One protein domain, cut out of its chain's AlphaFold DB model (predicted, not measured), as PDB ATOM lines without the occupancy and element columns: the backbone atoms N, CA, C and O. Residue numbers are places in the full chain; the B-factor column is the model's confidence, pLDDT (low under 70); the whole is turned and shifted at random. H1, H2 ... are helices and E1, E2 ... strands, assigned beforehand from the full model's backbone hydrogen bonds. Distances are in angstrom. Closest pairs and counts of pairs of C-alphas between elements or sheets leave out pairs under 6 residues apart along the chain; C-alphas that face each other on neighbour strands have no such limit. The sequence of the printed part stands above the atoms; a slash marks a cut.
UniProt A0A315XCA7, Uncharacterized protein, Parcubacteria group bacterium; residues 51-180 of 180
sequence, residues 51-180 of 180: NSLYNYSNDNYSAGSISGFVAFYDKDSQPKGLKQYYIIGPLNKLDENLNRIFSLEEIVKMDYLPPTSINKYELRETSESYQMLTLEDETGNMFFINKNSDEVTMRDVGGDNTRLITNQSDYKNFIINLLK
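Overview. This is residues 51 to 180 of the 180 residues of an uncharacterized protein of Parcubacteria group bacterium (UniProt A0A315XCA7). Eight antiparallel strands, E3 to E10, ring an axis as a closed barrel, with the one helix, H1, packed on its outside at E3 and E10. The long strands E4, E5 and E6 make one wall and reach well beyond the shorter E7 to E10, while a small hairpin, E1 and E2, lies outside the ring with E2 near E4. The printed part has 130 residues with ten named strands, E1 to E10 in order, and then H1; the class is mostly strand. It is compact, with a radius of gyration of the C-alphas of 15.0 A, and elongated, spanning 47 by 28 by 27 A.

Arrangement. E1, residues 54 to 56, and E2, residues 61 to 63, form an antiparallel hairpin, with N 54 and O 63 2.9 A apart. E2 runs on into E3, residues 66 to 72, across a break of 2 residues, at 73 degrees. From E3 the barrel is a meander, each strand the antiparallel neighbour of the one before: E4, residues 82 to 94; E5, 100 to 110; E6, 116 to 128; E7, 132 to 137; E8, 142 to 146; E9, 152 to 155; and E10, 161 to 165. The closest C-alphas of E2 and E4, those of Ser 62 and Pro 90, are 6.1 A apart. Pairs within hydrogen-bond range include N 68 and O 86 between E3 and E4, 2.9 A; N 87 and O 105 between E4 and E5, 2.9 A; and N 124 and O 136 between E6 and E7, 2.8 A. E10 closes the ring on E3, with N 165 and O 69 2.8 A apart. E3 is staggered, pairing with E4 over residues 66 to 69 and with E10 over residues 69 to 72. H1, residues 168 to 178, is on the barrel, outside it, at a height over the sheet of 9.9 A. It lies only just over E3 and E10, with 3 of its 11 C-alphas on each, and runs along the strands, at 17 degrees to E3 on the local plane. The closest C-alphas of E10 and H1, those of Ile 165 and Tyr 171, are 6.1 A apart. In H1 every O i to N i+4 pair is within hydrogen-bond range.

Along the chain. E1 begins at C-alpha 54 (14.841, -16.122, -33.067). E3 is 17.6 A long, E4 33.7 A, E5 32.6 A, E6 31.0 A and E7 16.7 A. E4 bends by 56 degrees at residue 91, and E6 by 59 degrees at residue 119. H1 is 15.2 A long and ends at C-alpha 178 (33.298, -1.482, -12.237).

Size, cuts and confidence. The two farthest C-alphas, those of Glu 96 and Lys 180, are 48.9 A apart. The printed part has no cut and no long link; E3 to E4, with 9 residues between them, is short, and the other links are tight. Mean pLDDT of the printed part is 88.0, with residues 55 to 60 and residue 180 under 70.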
ATOM      1  N   ASN A  51      22.161 -10.252 -29.268       89.50
ATOM      2  CA  ASN A  51      21.048 -11.170 -29.127       89.50
ATOM      3  C   ASN A  51      20.320 -11.180 -30.470       89.50
ATOM      4  O   ASN A  51      19.706 -10.195 -30.864       89.50
ATOM      5  N   SER A  52      20.496 -12.266 -31.211       88.00
ATOM      6  CA  SER A  52      19.858 -12.496 -32.507       88.00
ATOM      7  C   SER A  52      19.107 -13.819 -32.509       88.00
ATOM      8  O   SER A  52      18.868 -14.390 -33.569       88.00
ATOM      9  N   LEU A  53      18.819 -14.363 -31.322       85.38
ATOM     10  CA  LEU A  53      18.135 -15.634 -31.224       85.38
ATOM     11  C   LEU A  53      16.664 -15.432 -31.579       85.38
ATOM     12  O   LEU A  53      15.939 -14.706 -30.905       85.38
ATOM     13  N   TYR A  54      16.227 -16.114 -32.629       81.12
ATOM     14  CA  TYR A  54      14.841 -16.122 -33.067       81.12
ATOM     15  C   TYR A  54      14.287 -17.534 -32.950       81.12
ATOM     16  O   TYR A  54      14.852 -18.469 -33.521       81.12
ATOM     17  N   ASN A  55      13.159 -17.671 -32.252       69.50
ATOM     18  CA  ASN A  55      12.381 -18.903 -32.190       69.50
ATOM     19  C   ASN A  55      11.140 -18.758 -33.070       69.50
ATOM     20  O   ASN A  55      10.280 -17.913 -32.814       69.50
ATOM     21  N   TYR A  56      11.031 -19.594 -34.097       60.97
ATOM     22  CA  TYR A  56       9.820 -19.725 -34.892       60.97
ATOM     23  C   TYR A  56       8.891 -20.713 -34.194       60.97
ATOM     24  O   TYR A  56       9.082 -21.926 -34.259       60.97
ATOM     25  N   SER A  57       7.860 -20.170 -33.550       54.84
ATOM     26  CA  SER A  57       6.906 -20.901 -32.707       54.84
ATOM     27  C   SER A  57       6.100 -21.994 -33.421       54.84
ATOM     28  O   SER A  57       5.418 -22.756 -32.750       54.84
ATOM     29  N   ASN A  58       6.150 -22.079 -34.755       54.81
ATOM     30  CA  ASN A  58       5.387 -23.069 -35.519       54.81
ATOM     31  C   ASN A  58       6.204 -24.295 -35.968       54.81
ATOM     32  O   ASN A  58       5.585 -25.300 -36.300       54.81
ATOM     33  N   ASP A  59       7.544 -24.244 -35.964       57.47
ATOM     34  CA  ASP A  59       8.376 -25.246 -36.662       57.47
ATOM     35  C   ASP A  59       9.507 -25.859 -35.804       57.47
ATOM     36  O   ASP A  59      10.428 -26.466 -36.354       57.47
ATOM     37  N   ASN A  60       9.498 -25.695 -34.469       64.06
ATOM     38  CA  ASN A  60      10.619 -26.077 -33.577       64.06
ATOM     39  C   ASN A  60      11.984 -25.623 -34.137       64.06
ATOM     40  O   ASN A  60      13.009 -26.328 -34.103       64.06
ATOM     41  N   TYR A  61      11.966 -24.438 -34.744       72.38
ATOM     42  CA  TYR A  61      13.082 -23.882 -35.477       72.38
ATOM     43  C   TYR A  61      13.586 -22.650 -34.743       72.38
ATOM     44  O   TYR A  61      12.924 -21.614 -34.687       72.38
ATOM     45  N   SER A  62      14.789 -22.781 -34.199       81.81
ATOM     46  CA  SER A  62      15.537 -21.688 -33.599       81.81
ATOM     47  C   SER A  62      16.733 -21.378 -34.481       81.81
ATOM     48  O   SER A  62      17.411 -22.291 -34.957       81.81
ATOM     49  N   ALA A  63      17.006 -20.096 -34.695       84.00
ATOM     50  CA  ALA A  63      18.148 -19.630 -35.471       84.00
ATOM     51  C   ALA A  63      18.794 -18.403 -34.822       84.00
ATOM     52  O   ALA A  63      18.180 -17.720 -34.006       84.00
ATOM     53  N   GLY A  64      20.037 -18.122 -35.216       89.12
ATOM     54  CA  GLY A  64      20.837 -17.042 -34.643       89.12
ATOM     55  C   GLY A  64      21.577 -17.467 -33.377       89.12
ATOM     56  O   GLY A  64      21.787 -18.654 -33.135       89.12
ATOM     57  N   SER A  65      22.036 -16.488 -32.601       92.31
ATOM     58  CA  SER A  65      22.774 -16.740 -31.360       92.31
ATOM     59  C   SER A  65      22.695 -15.561 -30.400       92.31
ATOM     60  O   SER A  65      22.434 -14.418 -30.794       92.31
ATOM     61  N   ILE A  66      22.953 -15.860 -29.136       94.19
ATOM     62  CA  ILE A  66      23.157 -14.902 -28.061       94.19
ATOM     63  C   ILE A  66      24.637 -14.926 -27.722       94.19
ATOM     64  O   ILE A  66      25.205 -15.987 -27.516       94.19
ATOM     65  N   SER A  67      25.257 -13.763 -27.643       93.62
ATOM     66  CA  SER A  67      26.617 -13.563 -27.173       93.62
ATOM     67  C   SER A  67      26.572 -12.476 -26.110       93.62
ATOM     68  O   SER A  67      26.177 -11.341 -26.395       93.62
ATOM     69  N   GLY A  68      26.903 -12.834 -24.871       93.75
ATOM     70  CA  GLY A  68      26.708 -11.969 -23.714       93.75
ATOM     71  C   GLY A  68      27.876 -12.001 -22.738       93.75
ATOM     72  O   GLY A  68      28.454 -13.053 -22.481       93.75
ATOM     73  N   PHE A  69      28.209 -10.842 -22.172       93.69
ATOM     74  CA  PHE A  69      29.155 -10.732 -21.061       93.69
ATOM     75  C   PHE A  69      28.480 -11.125 -19.744       93.69
ATOM     76  O   PHE A  69      27.375 -10.666 -19.457       93.69
ATOM     77  N   VAL A  70      29.161 -11.933 -18.935       94.38
ATOM     78  CA  VAL A  70      28.657 -12.438 -17.655       94.38
ATOM     79  C   VAL A  70      28.837 -11.370 -16.570       94.38
ATOM     80  O   VAL A  70      29.953 -11.106 -16.115       94.38
ATOM     81  N   ALA A  71      27.731 -10.744 -16.165       94.06
ATOM     82  CA  ALA A  71      27.692  -9.679 -15.168       94.06
ATOM     83  C   ALA A  71      26.958 -10.131 -13.901       94.06
ATOM     84  O   ALA A  71      25.748 -10.379 -13.916       94.06
ATOM     85  N   PHE A  72      27.689 -10.208 -12.794       92.25
ATOM     86  CA  PHE A  72      27.134 -10.594 -11.502       92.25
ATOM     87  C   PHE A  72      26.225  -9.479 -10.977       92.25
ATOM     88  O   PHE A  72      26.490  -8.289 -11.183       92.25
ATOM     89  N   TYR A  73      25.134  -9.853 -10.304       88.12
ATOM     90  CA  TYR A  73      24.262  -8.865  -9.661       88.12
ATOM     91  C   TYR A  73      24.982  -8.166  -8.505       88.12
ATOM     92  O   TYR A  73      24.882  -6.944  -8.370       88.12
ATOM     93  N   ASP A  74      25.743  -8.928  -7.713       87.81
ATOM     94  CA  ASP A  74      26.705  -8.369  -6.772       87.81
ATOM     95  C   ASP A  74      27.987  -7.956  -7.507       87.81
ATOM     96  O   ASP A  74      28.787  -8.783  -7.947       87.81
ATOM     97  N   LYS A  75      28.179  -6.643  -7.637       83.75
ATOM     98  CA  LYS A  75      29.320  -6.061  -8.348       83.75
ATOM     99  C   LYS A  75      30.635  -6.231  -7.600       83.75
ATOM    100  O   LYS A  75      31.676  -6.252  -8.252       83.75
ATOM    101  N   ASP A  76      30.602  -6.349  -6.275       86.50
ATOM    102  CA  ASP A  76      31.823  -6.491  -5.477       86.50
ATOM    103  C   ASP A  76      32.458  -7.874  -5.681       86.50
ATOM    104  O   ASP A  76      33.680  -8.021  -5.613       86.50
ATOM    105  N   SER A  77      31.631  -8.859  -6.037       87.62
ATOM    106  CA  SER A  77      32.044 -10.214  -6.402       87.62
ATOM    107  C   SER A  77      32.510 -10.350  -7.862       87.62
ATOM    108  O   SER A  77      33.046 -11.395  -8.234       87.62
ATOM    109  N   GLN A  78      32.353  -9.320  -8.706       90.75
ATOM    110  CA  GLN A  78      32.746  -9.378 -10.119       90.75
ATOM    111  C   GLN A  78      34.284  -9.418 -10.273       90.75
ATOM    112  O   GLN A  78      34.979  -8.479  -9.861       90.75
ATOM    113  N   PRO A  79      34.852 -10.436 -10.950       85.12
ATOM    114  CA  PRO A  79      36.288 -10.491 -11.215       85.12
ATOM    115  C   PRO A  79      36.761  -9.314 -12.082       85.12
ATOM    116  O   PRO A  79      36.227  -9.065 -13.160       85.12
ATOM    117  N   LYS A  80      37.800  -8.595 -11.635       80.69
ATOM    118  CA  LYS A  80      38.297  -7.393 -12.335       80.69
ATOM    119  C   LYS A  80      39.233  -7.688 -13.514       80.69
ATOM    120  O   LYS A  80      39.233  -6.934 -14.478       80.69
ATOM    121  N   GLY A  81      40.032  -8.756 -13.430       75.56
ATOM    122  CA  GLY A  81      41.037  -9.128 -14.445       75.56
ATOM    123  C   GLY A  81      40.645 -10.317 -15.329       75.56
ATOM    124  O   GLY A  81      41.433 -10.756 -16.164       75.56
ATOM    125  N   LEU A  82      39.446 -10.869 -15.124       82.50
ATOM    126  CA  LEU A  82      38.909 -11.983 -15.897       82.50
ATOM    127  C   LEU A  82      37.541 -11.578 -16.434       82.50
ATOM    128  O   LEU A  82      36.621 -11.312 -15.665       82.50
ATOM    129  N   LYS A  83      37.414 -11.533 -17.758       88.44
ATOM    130  CA  LYS A  83      36.148 -11.255 -18.437       88.44
ATOM    131  C   LYS A  83      35.598 -12.570 -18.968       88.44
ATOM    132  O   LYS A  83      36.265 -13.221 -19.767       88.44
ATOM    133  N   GLN A  84      34.406 -12.942 -18.531       91.88
ATOM    134  CA  GLN A  84      33.731 -14.158 -18.963       91.88
ATOM    135  C   GLN A  84      32.569 -13.794 -19.889       91.88
ATOM    136  O   GLN A  84      31.858 -12.811 -19.666       91.88
ATOM    137  N   TYR A  85      32.402 -14.579 -20.944       93.19
ATOM    138  CA  TYR A  85      31.366 -14.421 -21.951       93.19
ATOM    139  C   TYR A  85      30.746 -15.774 -22.250       93.19
ATOM    140  O   TYR A  85      31.426 -16.801 -22.218       93.19
ATOM    141  N   TYR A  86      29.473 -15.745 -22.609       95.19
ATOM    142  CA  TYR A  86      28.727 -16.909 -23.042       95.19
ATOM    143  C   TYR A  86      28.201 -16.700 -24.449       95.19
ATOM    144  O   TYR A  86      27.641 -15.644 -24.752       95.19
ATOM    145  N   ILE A  87      28.357 -17.726 -25.283       94.81
ATOM    146  CA  ILE A  87      27.680 -17.822 -26.571       94.81
ATOM    147  C   ILE A  87      26.659 -18.952 -26.494       94.81
ATOM    148  O   ILE A  87      27.023 -20.105 -26.278       94.81
ATOM    149  N   ILE A  88      25.385 -18.617 -26.675       95.69
ATOM    150  CA  ILE A  88      24.265 -19.557 -26.696       95.69
ATOM    151  C   ILE A  88      23.702 -19.617 -28.113       95.69
ATOM    152  O   ILE A  88      23.379 -18.588 -28.704       95.69
ATOM    153  N   GLY A  89      23.550 -20.816 -28.664       94.50
ATOM    154  CA  GLY A  89      22.994 -20.998 -30.004       94.50
ATOM    155  C   GLY A  89      22.373 -22.378 -30.195       94.50
ATOM    156  O   GLY A  89      22.717 -23.303 -29.465       94.50
ATOM    157  N   PRO A  90      21.443 -22.538 -31.145       93.69
ATOM    158  CA  PRO A  90      20.806 -23.819 -31.414       93.69
ATOM    159  C   PRO A  90      21.784 -24.787 -32.090       93.69
ATOM    160  O   PRO A  90      22.536 -24.415 -32.993       93.69
ATOM    161  N   LEU A  91      21.737 -26.056 -31.692       93.06
ATOM    162  CA  LEU A  91      22.440 -27.149 -32.355       93.06
ATOM    163  C   LEU A  91      21.548 -27.801 -33.413       93.06
ATOM    164  O   LEU A  91      20.317 -27.831 -33.323       93.06
ATOM    165  N   ASN A  92      22.176 -28.432 -34.406       90.56
ATOM    166  CA  ASN A  92      21.469 -29.316 -35.332       90.56
ATOM    167  C   ASN A  92      21.179 -30.686 -34.681       90.56
ATOM    168  O   ASN A  92      21.592 -31.729 -35.184       90.56
ATOM    169  N   LYS A  93      20.538 -30.662 -33.508       91.94
ATOM    170  CA  LYS A  93      20.232 -31.813 -32.657       91.94
ATOM    171  C   LYS A  93      18.908 -31.558 -31.930       91.94
ATOM    172  O   LYS A  93      18.619 -30.418 -31.562       91.94
ATOM    173  N   LEU A  94      18.122 -32.613 -31.743       91.06
ATOM    174  CA  LEU A  94      16.874 -32.600 -30.980       91.06
ATOM    175  C   LEU A  94      16.990 -33.547 -29.781       91.06
ATOM    176  O   LEU A  94      17.789 -34.487 -29.816       91.06
ATOM    177  N   ASP A  95      16.208 -33.287 -28.739       90.12
ATOM    178  CA  ASP A  95      16.065 -34.183 -27.593       90.12
ATOM    179  C   ASP A  95      14.977 -35.254 -27.817       90.12
ATOM    180  O   ASP A  95      14.398 -35.379 -28.899       90.12
ATOM    181  N   GLU A  96      14.708 -36.054 -26.783       90.88
ATOM    182  CA  GLU A  96      13.708 -37.133 -26.811       90.88
ATOM    183  C   GLU A  96      12.270 -36.624 -27.007       90.88
ATOM    184  O   GLU A  96      11.427 -37.353 -27.528       90.88
ATOM    185  N   ASN A  97      12.001 -35.368 -26.642       88.62
ATOM    186  CA  ASN A  97      10.705 -34.711 -26.785       88.62
ATOM    187  C   ASN A  97      10.598 -33.905 -28.091       88.62
ATOM    188  O   ASN A  97       9.618 -33.190 -28.286       88.62
ATOM    189  N   LEU A  98      11.575 -34.045 -28.998       87.62
ATOM    190  CA  LEU A  98      11.691 -33.295 -30.253       87.62
ATOM    191  C   LEU A  98      11.900 -31.783 -30.060       87.62
ATOM    192  O   LEU A  98      11.679 -31.004 -30.996       87.62
ATOM    193  N   ASN A  99      12.370 -31.373 -28.882       87.69
ATOM    194  CA  ASN A  99      12.763 -29.999 -28.607       87.69
ATOM    195  C   ASN A  99      14.188 -29.747 -29.096       87.69
ATOM    196  O   ASN A  99      15.019 -30.658 -29.200       87.69
ATOM    197  N   ARG A 100      14.487 -28.487 -29.413       88.69
ATOM    198  CA  ARG A 100      15.807 -28.079 -29.895       88.69
ATOM    199  C   ARG A 100      16.826 -28.143 -28.758       88.69
ATOM    200  O   ARG A 100      16.604 -27.585 -27.690       88.69
ATOM    201  N   ILE A 101      17.975 -28.768 -29.011       93.81
ATOM    202  CA  ILE A 101      19.129 -28.665 -28.108       93.81
ATOM    203  C   ILE A 101      19.943 -27.434 -28.503       93.81
ATOM    204  O   ILE A 101      20.133 -27.156 -29.687       93.81
ATOM    205  N   PHE A 102      20.431 -26.705 -27.511       95.69
ATOM    206  CA  PHE A 102      21.293 -25.541 -27.658       95.69
ATOM    207  C   PHE A 102      22.708 -25.872 -27.175       95.69
ATOM    208  O   PHE A 102      22.925 -26.834 -26.443       95.69
ATOM    209  N   SER A 103      23.690 -25.085 -27.587       96.19
ATOM    210  CA  SER A 103      25.038 -25.101 -27.028       96.19
ATOM    211  C   SER A 103      25.273 -23.845 -26.216       96.19
ATOM    212  O   SER A 103      24.904 -22.763 -26.672       96.19
ATOM    213  N   LEU A 104      25.959 -23.989 -25.091       96.56
ATOM    214  CA  LEU A 104      26.595 -22.910 -24.350       96.56
ATOM    215  C   LEU A 104      28.104 -23.037 -24.528       96.56
ATOM    216  O   LEU A 104      28.693 -24.036 -24.126       96.56
ATOM    217  N   GLU A 105      28.731 -22.032 -25.115       95.50
ATOM    218  CA  GLU A 105      30.182 -21.923 -25.187       95.50
ATOM    219  C   GLU A 105      30.667 -20.869 -24.195       95.50
ATOM    220  O   GLU A 105      30.275 -19.703 -24.260       95.50
ATOM    221  N   GLU A 106      31.524 -21.301 -23.275       94.00
ATOM    222  CA  GLU A 106      32.137 -20.454 -22.266       94.00
ATOM    223  C   GLU A 106      33.472 -19.920 -22.768       94.00
ATOM    224  O   GLU A 106      34.402 -20.677 -23.060       94.00
ATOM    225  N   ILE A 107      33.573 -18.595 -22.837       92.00
ATOM    226  CA  ILE A 107      34.759 -17.898 -23.313       92.00
ATOM    227  C   ILE A 107      35.291 -17.013 -22.200       92.00
ATOM    228  O   ILE A 107      34.578 -16.178 -21.647       92.00
ATOM    229  N   VAL A 108      36.582 -17.136 -21.924       90.00
ATOM    230  CA  VAL A 108      37.287 -16.248 -21.002       90.00
ATOM    231  C   VAL A 108      38.293 -15.393 -21.751       90.00
ATOM    232  O   VAL A 108      39.008 -15.859 -22.639       90.00
ATOM    233  N   LYS A 109      38.366 -14.120 -21.374       84.25
ATOM    234  CA  LYS A 109      39.401 -13.181 -21.797       84.25
ATOM    235  C   LYS A 109      40.135 -12.675 -20.562       84.25
ATOM    236  O   LYS A 109      39.530 -12.084 -19.667       84.25
ATOM    237  N   MET A 110      41.445 -12.888 -20.553       80.69
ATOM    238  CA  MET A 110      42.378 -12.256 -19.621       80.69
ATOM    239  C   MET A 110      43.052 -11.077 -20.327       80.69
ATOM    240  O   MET A 110      43.145 -11.076 -21.552       80.69
ATOM    241  N   ASP A 111      43.531 -10.088 -19.572       72.56
ATOM    242  CA  ASP A 111      43.968  -8.786 -20.108       72.56
ATOM    243  C   ASP A 111      44.925  -8.865 -21.311       72.56
ATOM    244  O   ASP A 111      44.746  -8.137 -22.284       72.56
ATOM    245  N   TYR A 112      45.894  -9.784 -21.282       71.38
ATOM    246  CA  TYR A 112      46.939  -9.902 -22.308       71.38
ATOM    247  C   TYR A 112      46.794 -11.127 -23.219       71.38
ATOM    248  O   TYR A 112      47.705 -11.427 -23.992       71.38
ATOM    249  N   LEU A 113      45.692 -11.874 -23.109       73.25
ATOM    250  CA  LEU A 113      45.487 -13.116 -23.853       73.25
ATOM    251  C   LEU A 113      44.279 -13.009 -24.789       73.25
ATOM    252  O   LEU A 113      43.284 -12.365 -24.444       73.25
ATOM    253  N   PRO A 114      44.336 -13.658 -25.968       79.50
ATOM    254  CA  PRO A 114      43.170 -13.755 -26.829       79.50
ATOM    255  C   PRO A 114      42.026 -14.488 -26.104       79.50
ATOM    256  O   PRO A 114      42.293 -15.384 -25.290       79.50
ATOM    257  N   PRO A 115      40.756 -14.148 -26.400       84.44
ATOM    258  CA  PRO A 115      39.616 -14.889 -25.882       84.44
ATOM    259  C   PRO A 115      39.764 -16.380 -26.176       84.44
ATOM    260  O   PRO A 115      40.045 -16.771 -27.309       84.44
ATOM    261  N   THR A 116      39.591 -17.202 -25.150       85.56
ATOM    262  CA  THR A 116      39.753 -18.650 -25.253       85.56
ATOM    263  C   THR A 116      38.473 -19.333 -24.804       85.56
ATOM    264  O   THR A 116      37.963 -19.056 -23.719       85.56
ATOM    265  N   SER A 117      37.963 -20.217 -25.660       89.62
ATOM    266  CA  SER A 117      36.879 -21.139 -25.328       89.62
ATOM    267  C   SER A 117      37.409 -22.175 -24.345       89.62
ATOM    268  O   SER A 117      38.388 -22.859 -24.654       89.62
ATOM    269  N   ILE A 118      36.820 -22.244 -23.154       91.62
ATOM    270  CA  ILE A 118      37.270 -23.160 -22.099       91.62
ATOM    271  C   ILE A 118      36.364 -24.372 -21.967       91.62
ATOM    272  O   ILE A 118      36.875 -25.475 -21.805       91.62
ATOM    273  N   ASN A 119      35.053 -24.186 -22.107       92.50
ATOM    274  CA  ASN A 119      34.077 -25.256 -21.973       92.50
ATOM    275  C   ASN A 119      32.947 -25.099 -22.992       92.50
ATOM    276  O   ASN A 119      32.627 -23.993 -23.438       92.50
ATOM    277  N   LYS A 120      32.327 -26.229 -23.341       93.69
ATOM    278  CA  LYS A 120      31.107 -26.284 -24.145       93.69
ATOM    279  C   LYS A 120      30.121 -27.229 -23.488       93.69
ATOM    280  O   LYS A 120      30.472 -28.371 -23.213       93.69
ATOM    281  N   TYR A 121      28.901 -26.753 -23.302       95.00
ATOM    282  CA  TYR A 121      27.819 -27.500 -22.676       95.00
ATOM    283  C   TYR A 121      26.643 -27.610 -23.639       95.00
ATOM    284  O   TYR A 121      26.421 -26.726 -24.471       95.00
ATOM    285  N   GLU A 122      25.885 -28.694 -23.522       96.69
ATOM    286  CA  GLU A 122      24.571 -28.789 -24.147       96.69
ATOM    287  C   GLU A 122      23.520 -28.225 -23.191       96.69
ATOM    288  O   GLU A 122      23.512 -28.521 -21.999       96.69
ATOM    289  N   LEU A 123      22.630 -27.417 -23.747       96.31
ATOM    290  CA  LEU A 123      21.506 -26.800 -23.076       96.31
ATOM    291  C   LEU A 123      20.216 -27.416 -23.617       96.31
ATOM    292  O   LEU A 123      19.981 -27.416 -24.828       96.31
ATOM    293  N   ARG A 124      19.375 -27.940 -22.732       95.25
ATOM    294  CA  ARG A 124      18.074 -28.511 -23.083       95.25
ATOM    295  C   ARG A 124      16.971 -27.515 -22.799       95.25
ATOM    296  O   ARG A 124      17.010 -26.820 -21.790       95.25
ATOM    297  N   GLU A 125      15.975 -27.472 -23.669       92.50
ATOM    298  CA  GLU A 125      14.771 -26.699 -23.409       92.50
ATOM    299  C   GLU A 125      13.933 -27.374 -22.320       92.50
ATOM    300  O   GLU A 125      13.521 -28.525 -22.459       92.50
ATOM    301  N   THR A 126      13.679 -26.650 -21.233       90.38
ATOM    302  CA  THR A 126      12.852 -27.142 -20.119       90.38
ATOM    303  C   THR A 126      11.465 -26.534 -20.122       90.38
ATOM    304  O   THR A 126      10.501 -27.151 -19.670       90.38
ATOM    305  N   SER A 127      11.344 -25.311 -20.635       85.31
ATOM    306  CA  SER A 127      10.058 -24.677 -20.873       85.31
ATOM    307  C   SER A 127      10.172 -23.602 -21.942       85.31
ATOM    308  O   SER A 127      11.086 -22.776 -21.928       85.31
ATOM    309  N   GLU A 128       9.179 -23.562 -22.819       83.12
ATOM    310  CA  GLU A 128       8.980 -22.468 -23.749       83.12
ATOM    311  C   GLU A 128       7.573 -21.897 -23.571       83.12
ATOM    312  O   GLU A 128       6.557 -22.587 -23.626       83.12
ATOM    313  N   SER A 129       7.518 -20.591 -23.337       84.06
ATOM    314  CA  SER A 129       6.293 -19.802 -23.359       84.06
ATOM    315  C   SER A 129       6.395 -18.728 -24.437       84.06
ATOM    316  O   SER A 129       7.458 -18.496 -25.024       84.06
ATOM    317  N   TYR A 130       5.294 -18.013 -24.677       79.00
ATOM    318  CA  TYR A 130       5.281 -16.895 -25.622       79.00
ATOM    319  C   TYR A 130       6.356 -15.836 -25.313       79.00
ATOM    320  O   TYR A 130       6.896 -15.233 -26.232       79.00
ATOM    321  N   GLN A 131       6.696 -15.630 -24.036       87.12
ATOM    322  CA  GLN A 131       7.593 -14.549 -23.607       87.12
ATOM    323  C   GLN A 131       8.973 -15.033 -23.163       87.12
ATOM    324  O   GLN A 131       9.908 -14.241 -23.138       87.12
ATOM    325  N   MET A 132       9.107 -16.305 -22.793       91.00
ATOM    326  CA  MET A 132      10.308 -16.817 -22.139       91.00
ATOM    327  C   MET A 132      10.685 -18.184 -22.690       91.00
ATOM    328  O   MET A 132       9.832 -19.067 -22.774       91.00
ATOM    329  N   LEU A 133      11.956 -18.336 -23.045       91.94
ATOM    330  CA  LEU A 133      12.611 -19.616 -23.286       91.94
ATOM    331  C   LEU A 133      13.493 -19.925 -22.074       91.94
ATOM    332  O   LEU A 133      14.317 -19.091 -21.693       91.94
ATOM    333  N   THR A 134      13.323 -21.106 -21.494       94.88
ATOM    334  CA  THR A 134      14.155 -21.596 -20.396       94.88
ATOM    335  C   THR A 134      14.984 -22.767 -20.884       94.88
ATOM    336  O   THR A 134      14.445 -23.752 -21.396       94.88
ATOM    337  N   LEU A 135      16.294 -22.652 -20.704       95.62
ATOM    338  CA  LEU A 135      17.261 -23.685 -21.034       95.62
ATOM    339  C   LEU A 135      17.968 -24.163 -19.764       95.62
ATOM    340  O   LEU A 135      18.190 -23.363 -18.861       95.62
ATOM    341  N   GLU A 136      18.353 -25.432 -19.703       96.88
ATOM    342  CA  GLU A 136      19.076 -26.016 -18.569       96.88
ATOM    343  C   GLU A 136      20.279 -26.830 -19.057       96.88
ATOM    344  O   GLU A 136      20.173 -27.560 -20.049       96.88
ATOM    345  N   ASP A 137      21.424 -26.681 -18.390       95.44
ATOM    346  CA  ASP A 137      22.602 -27.521 -18.631       95.44
ATOM    347  C   ASP A 137      22.582 -28.812 -17.795       95.44
ATOM    348  O   ASP A 137      21.745 -29.016 -16.920       95.44
ATOM    349  N   GLU A 138      23.530 -29.713 -18.045       93.44
ATOM    350  CA  GLU A 138      23.638 -30.978 -17.303       93.44
ATOM    351  C   GLU A 138      23.979 -30.819 -15.812       93.44
ATOM    352  O   GLU A 138      23.828 -31.765 -15.040       93.44
ATOM    353  N   THR A 139      24.455 -29.640 -15.405       92.25
ATOM    354  CA  THR A 139      24.801 -29.340 -14.013       92.25
ATOM    355  C   THR A 139      23.628 -28.744 -13.236       92.25
ATOM    356  O   THR A 139      23.689 -28.699 -12.011       92.25
ATOM    357  N   GLY A 140      22.548 -28.356 -13.923       93.81
ATOM    358  CA  GLY A 140      21.353 -27.743 -13.347       93.81
ATOM    359  C   GLY A 140      21.354 -26.212 -13.375       93.81
ATOM    360  O   GLY A 140      20.497 -25.594 -12.737       93.81
ATOM    361  N   ASN A 141      22.291 -25.570 -14.086       95.06
ATOM    362  CA  ASN A 141      22.211 -24.126 -14.300       95.06
ATOM    363  C   ASN A 141      21.104 -23.829 -15.310       95.06
ATOM    364  O   ASN A 141      21.033 -24.440 -16.378       95.06
ATOM    365  N   MET A 142      20.273 -22.844 -14.990       96.81
ATOM    366  CA  MET A 142      19.158 -22.431 -15.830       96.81
ATOM    367  C   MET A 142      19.441 -21.093 -16.497       96.81
ATOM    368  O   MET A 142      19.902 -20.148 -15.860       96.81
ATOM    369  N   PHE A 143      19.079 -20.985 -17.767       96.31
ATOM    370  CA  PHE A 143      19.169 -19.776 -18.569       96.31
ATOM    371  C   PHE A 143      17.763 -19.349 -18.971       96.31
ATOM    372  O   PHE A 143      17.038 -20.104 -19.614       96.31
ATOM    373  N   PHE A 144      17.388 -18.126 -18.613       95.50
ATOM    374  CA  PHE A 144      16.094 -17.535 -18.930       95.50
ATOM    375  C   PHE A 144      16.294 -16.452 -19.981       95.50
ATOM    376  O   PHE A 144      16.971 -15.451 -19.730       95.50
ATOM    377  N   ILE A 145      15.696 -16.654 -21.150       94.44
ATOM    378  CA  ILE A 145      15.772 -15.746 -22.292       94.44
ATOM    379  C   ILE A 145      14.390 -15.132 -22.490       94.44
ATOM    380  O   ILE A 145      13.436 -15.817 -22.873       94.44
ATOM    381  N   ASN A 146      14.274 -13.834 -22.224       91.88
ATOM    382  CA  ASN A 146      13.059 -13.078 -22.479       91.88
ATOM    383  C   ASN A 146      13.014 -12.650 -23.950       91.88
ATOM    384  O   ASN A 146      13.828 -11.847 -24.401       91.88
ATOM    385  N   LYS A 147      12.030 -13.163 -24.688       86.00
ATOM    386  CA  LYS A 147      11.861 -12.958 -26.134       86.00
ATOM    387  C   LYS A 147      11.414 -11.541 -26.510       86.00
ATOM    388  O   LYS A 147      11.502 -11.169 -27.671       86.00
ATOM    389  N   ASN A 148      10.888 -10.777 -25.549       85.94
ATOM    390  CA  ASN A 148      10.369  -9.428 -25.786       85.94
ATOM    391  C   ASN A 148      11.383  -8.340 -25.428       85.94
ATOM    392  O   ASN A 148      11.411  -7.297 -26.075       85.94
ATOM    393  N   SER A 149      12.150  -8.544 -24.353       88.69
ATOM    394  CA  SER A 149      13.119  -7.558 -23.859       88.69
ATOM    395  C   SER A 149      14.563  -7.867 -24.247       88.69
ATOM    396  O   SER A 149      15.446  -7.080 -23.907       88.69
ATOM    397  N   ASP A 150      14.813  -9.009 -24.892       85.81
ATOM    398  CA  ASP A 150      16.144  -9.554 -25.182       85.81
ATOM    399  C   ASP A 150      17.020  -9.761 -23.934       85.81
ATOM    400  O   ASP A 150      18.239  -9.944 -24.036       85.81
ATOM    401  N   GLU A 151      16.403  -9.734 -22.748       93.12
ATOM    402  CA  GLU A 151      17.071  -9.953 -21.477       93.12
ATOM    403  C   GLU A 151      17.407 -11.429 -21.309       93.12
ATOM    404  O   GLU A 151      16.567 -12.308 -21.506       93.12
ATOM    405  N   VAL A 152      18.647 -11.684 -20.899       95.81
ATOM    406  CA  VAL A 152      19.142 -13.029 -20.655       95.81
ATOM    407  C   VAL A 152      19.729 -13.079 -19.256       95.81
ATOM    408  O   VAL A 152      20.623 -12.303 -18.908       95.81
ATOM    409  N   THR A 153      19.207 -13.988 -18.444       96.44
ATOM    410  CA  THR A 153      19.679 -14.223 -17.079       96.44
ATOM    411  C   THR A 153      20.042 -15.686 -16.906       96.44
ATOM    412  O   THR A 153      19.451 -16.561 -17.531       96.44
ATOM    413  N   MET A 154      21.038 -15.940 -16.071       95.88
ATOM    414  CA  MET A 154      21.437 -17.268 -15.639       95.88
ATOM    415  C   MET A 154      21.163 -17.376 -14.145       95.88
ATOM    416  O   MET A 154      21.445 -16.435 -13.403       95.88
ATOM    417  N   ARG A 155      20.644 -18.518 -13.710       95.88
ATOM    418  CA  ARG A 155      20.606 -18.916 -12.309       95.88
ATOM    419  C   ARG A 155      21.428 -20.178 -12.149       95.88
ATOM    420  O   ARG A 155      21.162 -21.157 -12.843       95.88
ATOM    421  N   ASP A 156      22.398 -20.142 -11.251       92.75
ATOM    422  CA  ASP A 156      23.171 -21.332 -10.933       92.75
ATOM    423  C   ASP A 156      22.430 -22.265  -9.961       92.75
ATOM    424  O   ASP A 156      21.363 -21.945  -9.424       92.75
ATOM    425  N   VAL A 157      23.012 -23.435  -9.715       91.19
ATOM    426  CA  VAL A 157      22.485 -24.423  -8.756       91.19
ATOM    427  C   VAL A 157      22.430 -23.874  -7.321       91.19
ATOM    428  O   VAL A 157      21.605 -24.312  -6.517       91.19
ATOM    429  N   GLY A 158      23.292 -22.908  -6.988       90.38
ATOM    430  CA  GLY A 158      23.302 -22.207  -5.701       90.38
ATOM    431  C   GLY A 158      22.150 -21.210  -5.534       90.38
ATOM    432  O   GLY A 158      21.840 -20.814  -4.410       90.38
ATOM    433  N   GLY A 159      21.471 -20.856  -6.628       89.56
ATOM    434  CA  GLY A 159      20.403 -19.863  -6.672       89.56
ATOM    435  C   GLY A 159      20.890 -18.442  -6.966       89.56
ATOM    436  O   GLY A 159      20.060 -17.524  -7.019       89.56
ATOM    437  N   ASP A 160      22.189 -18.253  -7.194       90.12
ATOM    438  CA  ASP A 160      22.760 -16.966  -7.552       90.12
ATOM    439  C   ASP A 160      22.364 -16.610  -8.981       90.12
ATOM    440  O   ASP A 160      22.442 -17.411  -9.916       90.12
ATOM    441  N   ASN A 161      21.894 -15.376  -9.147       91.50
ATOM    442  CA  ASN A 161      21.477 -14.879 -10.447       91.50
ATOM    443  C   ASN A 161      22.607 -14.053 -11.051       91.50
ATOM    444  O   ASN A 161      23.282 -13.277 -10.375       91.50
ATOM    445  N   THR A 162      22.768 -14.197 -12.356       94.44
ATOM    446  CA  THR A 162      23.737 -13.477 -13.170       94.44
ATOM    447  C   THR A 162      23.030 -12.959 -14.409       94.44
ATOM    448  O   THR A 162      22.157 -13.624 -14.964       94.44
ATOM    449  N   ARG A 163      23.378 -11.756 -14.855       95.69
ATOM    450  CA  ARG A 163      22.827 -11.183 -16.082       95.69
ATOM    451  C   ARG A 163      23.840 -11.323 -17.206       95.69
ATOM    452  O   ARG A 163      25.017 -11.030 -17.018       95.69
ATOM    453  N   LEU A 164      23.381 -11.712 -18.389       95.38
ATOM    454  CA  LEU A 164      24.187 -11.652 -19.601       95.38
ATOM    455  C   LEU A 164      23.940 -10.301 -20.282       95.38
ATOM    456  O   LEU A 164      22.830  -9.995 -20.719       95.38
ATOM    457  N   ILE A 165      24.977  -9.472 -20.372       93.81
ATOM    458  CA  ILE A 165      24.920  -8.205 -21.099       93.81
ATOM    459  C   ILE A 165      25.164  -8.486 -22.583       93.81
ATOM    460  O   ILE A 165      26.282  -8.803 -22.982       93.81
ATOM    461  N   THR A 166      24.119  -8.356 -23.396       93.19
ATOM    462  CA  THR A 166      24.098  -8.731 -24.823       93.19
ATOM    463  C   THR A 166      24.261  -7.548 -25.780       93.19
ATOM    464  O   THR A 166      24.260  -7.733 -26.994       93.19
ATOM    465  N   ASN A 167      24.425  -6.324 -25.263       89.81
ATOM    466  CA  ASN A 167      24.649  -5.133 -26.078       89.81
ATOM    467  C   ASN A 167      25.874  -4.331 -25.612       89.81
ATOM    468  O   ASN A 167      26.229  -4.293 -24.432       89.81
ATOM    469  N   GLN A 168      26.513  -3.658 -26.570       86.62
ATOM    470  CA  GLN A 168      27.789  -2.979 -26.344       86.62
ATOM    471  C   GLN A 168      27.682  -1.734 -25.455       86.62
ATOM    472  O   GLN A 168      28.615  -1.416 -24.716       86.62
ATOM    473  N   SER A 169      26.553  -1.023 -25.512       86.31
ATOM    474  CA  SER A 169      26.336   0.193 -24.721       86.31
ATOM    475  C   SER A 169      26.273  -0.126 -23.227       86.31
ATOM    476  O   SER A 169      26.993   0.476 -22.426       86.31
ATOM    477  N   ASP A 170      25.469  -1.119 -22.853       89.44
ATOM    478  CA  ASP A 170      25.320  -1.558 -21.468       89.44
ATOM    479  C   ASP A 170      26.615  -2.152 -20.929       89.44
ATOM    480  O   ASP A 170      26.989  -1.875 -19.789       89.44
ATOM    481  N   TYR A 171      27.346  -2.898 -21.762       87.81
ATOM    482  CA  TYR A 171      28.644  -3.445 -21.381       87.81
ATOM    483  C   TYR A 171      29.643  -2.329 -21.068       87.81
ATOM    484  O   TYR A 171      30.259  -2.323 -20.001       87.81
ATOM    485  N   LYS A 172      29.752  -1.325 -21.948       84.19
ATOM    486  CA  LYS A 172      30.616  -0.161 -21.719       84.19
ATOM    487  C   LYS A 172      30.257   0.549 -20.412       84.19
ATOM    488  O   LYS A 172      31.143   0.854 -19.616       84.19
ATOM    489  N   ASN A 173      28.968   0.783 -20.171       86.25
ATOM    490  CA  ASN A 173      28.492   1.417 -18.941       86.25
ATOM    491  C   ASN A 173      28.820   0.580 -17.697       86.25
ATOM    492  O   ASN A 173      29.227   1.132 -16.672       86.25
ATOM    493  N   PHE A 174      28.671  -0.743 -17.780       88.12
ATOM    494  CA  PHE A 174      29.005  -1.661 -16.697       88.12
ATOM    495  C   PHE A 174      30.499  -1.610 -16.355       88.12
ATOM    496  O   PHE A 174      30.845  -1.352 -15.204       88.12
ATOM    497  N   ILE A 175      31.379  -1.762 -17.350       83.00
ATOM    498  CA  ILE A 175      32.836  -1.760 -17.148       83.00
ATOM    499  C   ILE A 175      33.333  -0.422 -16.593       83.00
ATOM    500  O   ILE A 175      34.123  -0.409 -15.652       83.00
ATOM    501  N   ILE A 176      32.836   0.710 -17.109       82.12
ATOM    502  CA  ILE A 176      33.190   2.037 -16.577       82.12
ATOM    503  C   ILE A 176      32.830   2.144 -15.094       82.12
ATOM    504  O   ILE A 176      33.579   2.736 -14.323       82.12
ATOM    505  N   ASN A 177      31.687   1.593 -14.687       81.38
ATOM    506  CA  ASN A 177      31.264   1.628 -13.293       81.38
ATOM    507  C   ASN A 177      32.027   0.632 -12.411       81.38
ATOM    508  O   ASN A 177      32.203   0.919 -11.236       81.38
ATOM    509  N   LEU A 178      32.491  -0.493 -12.959       80.81
ATOM    510  CA  LEU A 178      33.298  -1.482 -12.237       80.81
ATOM    511  C   LEU A 178      34.722  -0.979 -11.927       80.81
ATOM    512  O   LEU A 178      35.345  -1.407 -10.956       80.81
ATOM    513  N   LEU A 179      35.252  -0.097 -12.780       71.12
ATOM    514  CA  LEU A 179      36.608   0.453 -12.671       71.12
ATOM    515  C   LEU A 179      36.696   1.760 -11.867       71.12
ATOM    516  O   LEU A 179      37.808   2.239 -11.633       71.12
ATOM    517  N   LYS A 180      35.556   2.349 -11.490       66.88
ATOM    518  CA  LYS A 180      35.490   3.501 -10.578       66.88
ATOM    519  C   LYS A 180      35.706   3.059  -9.138       66.88
ATOM    520  O   LYS A 180      36.366   3.837  -8.415       66.88
TER     521      LYS A 180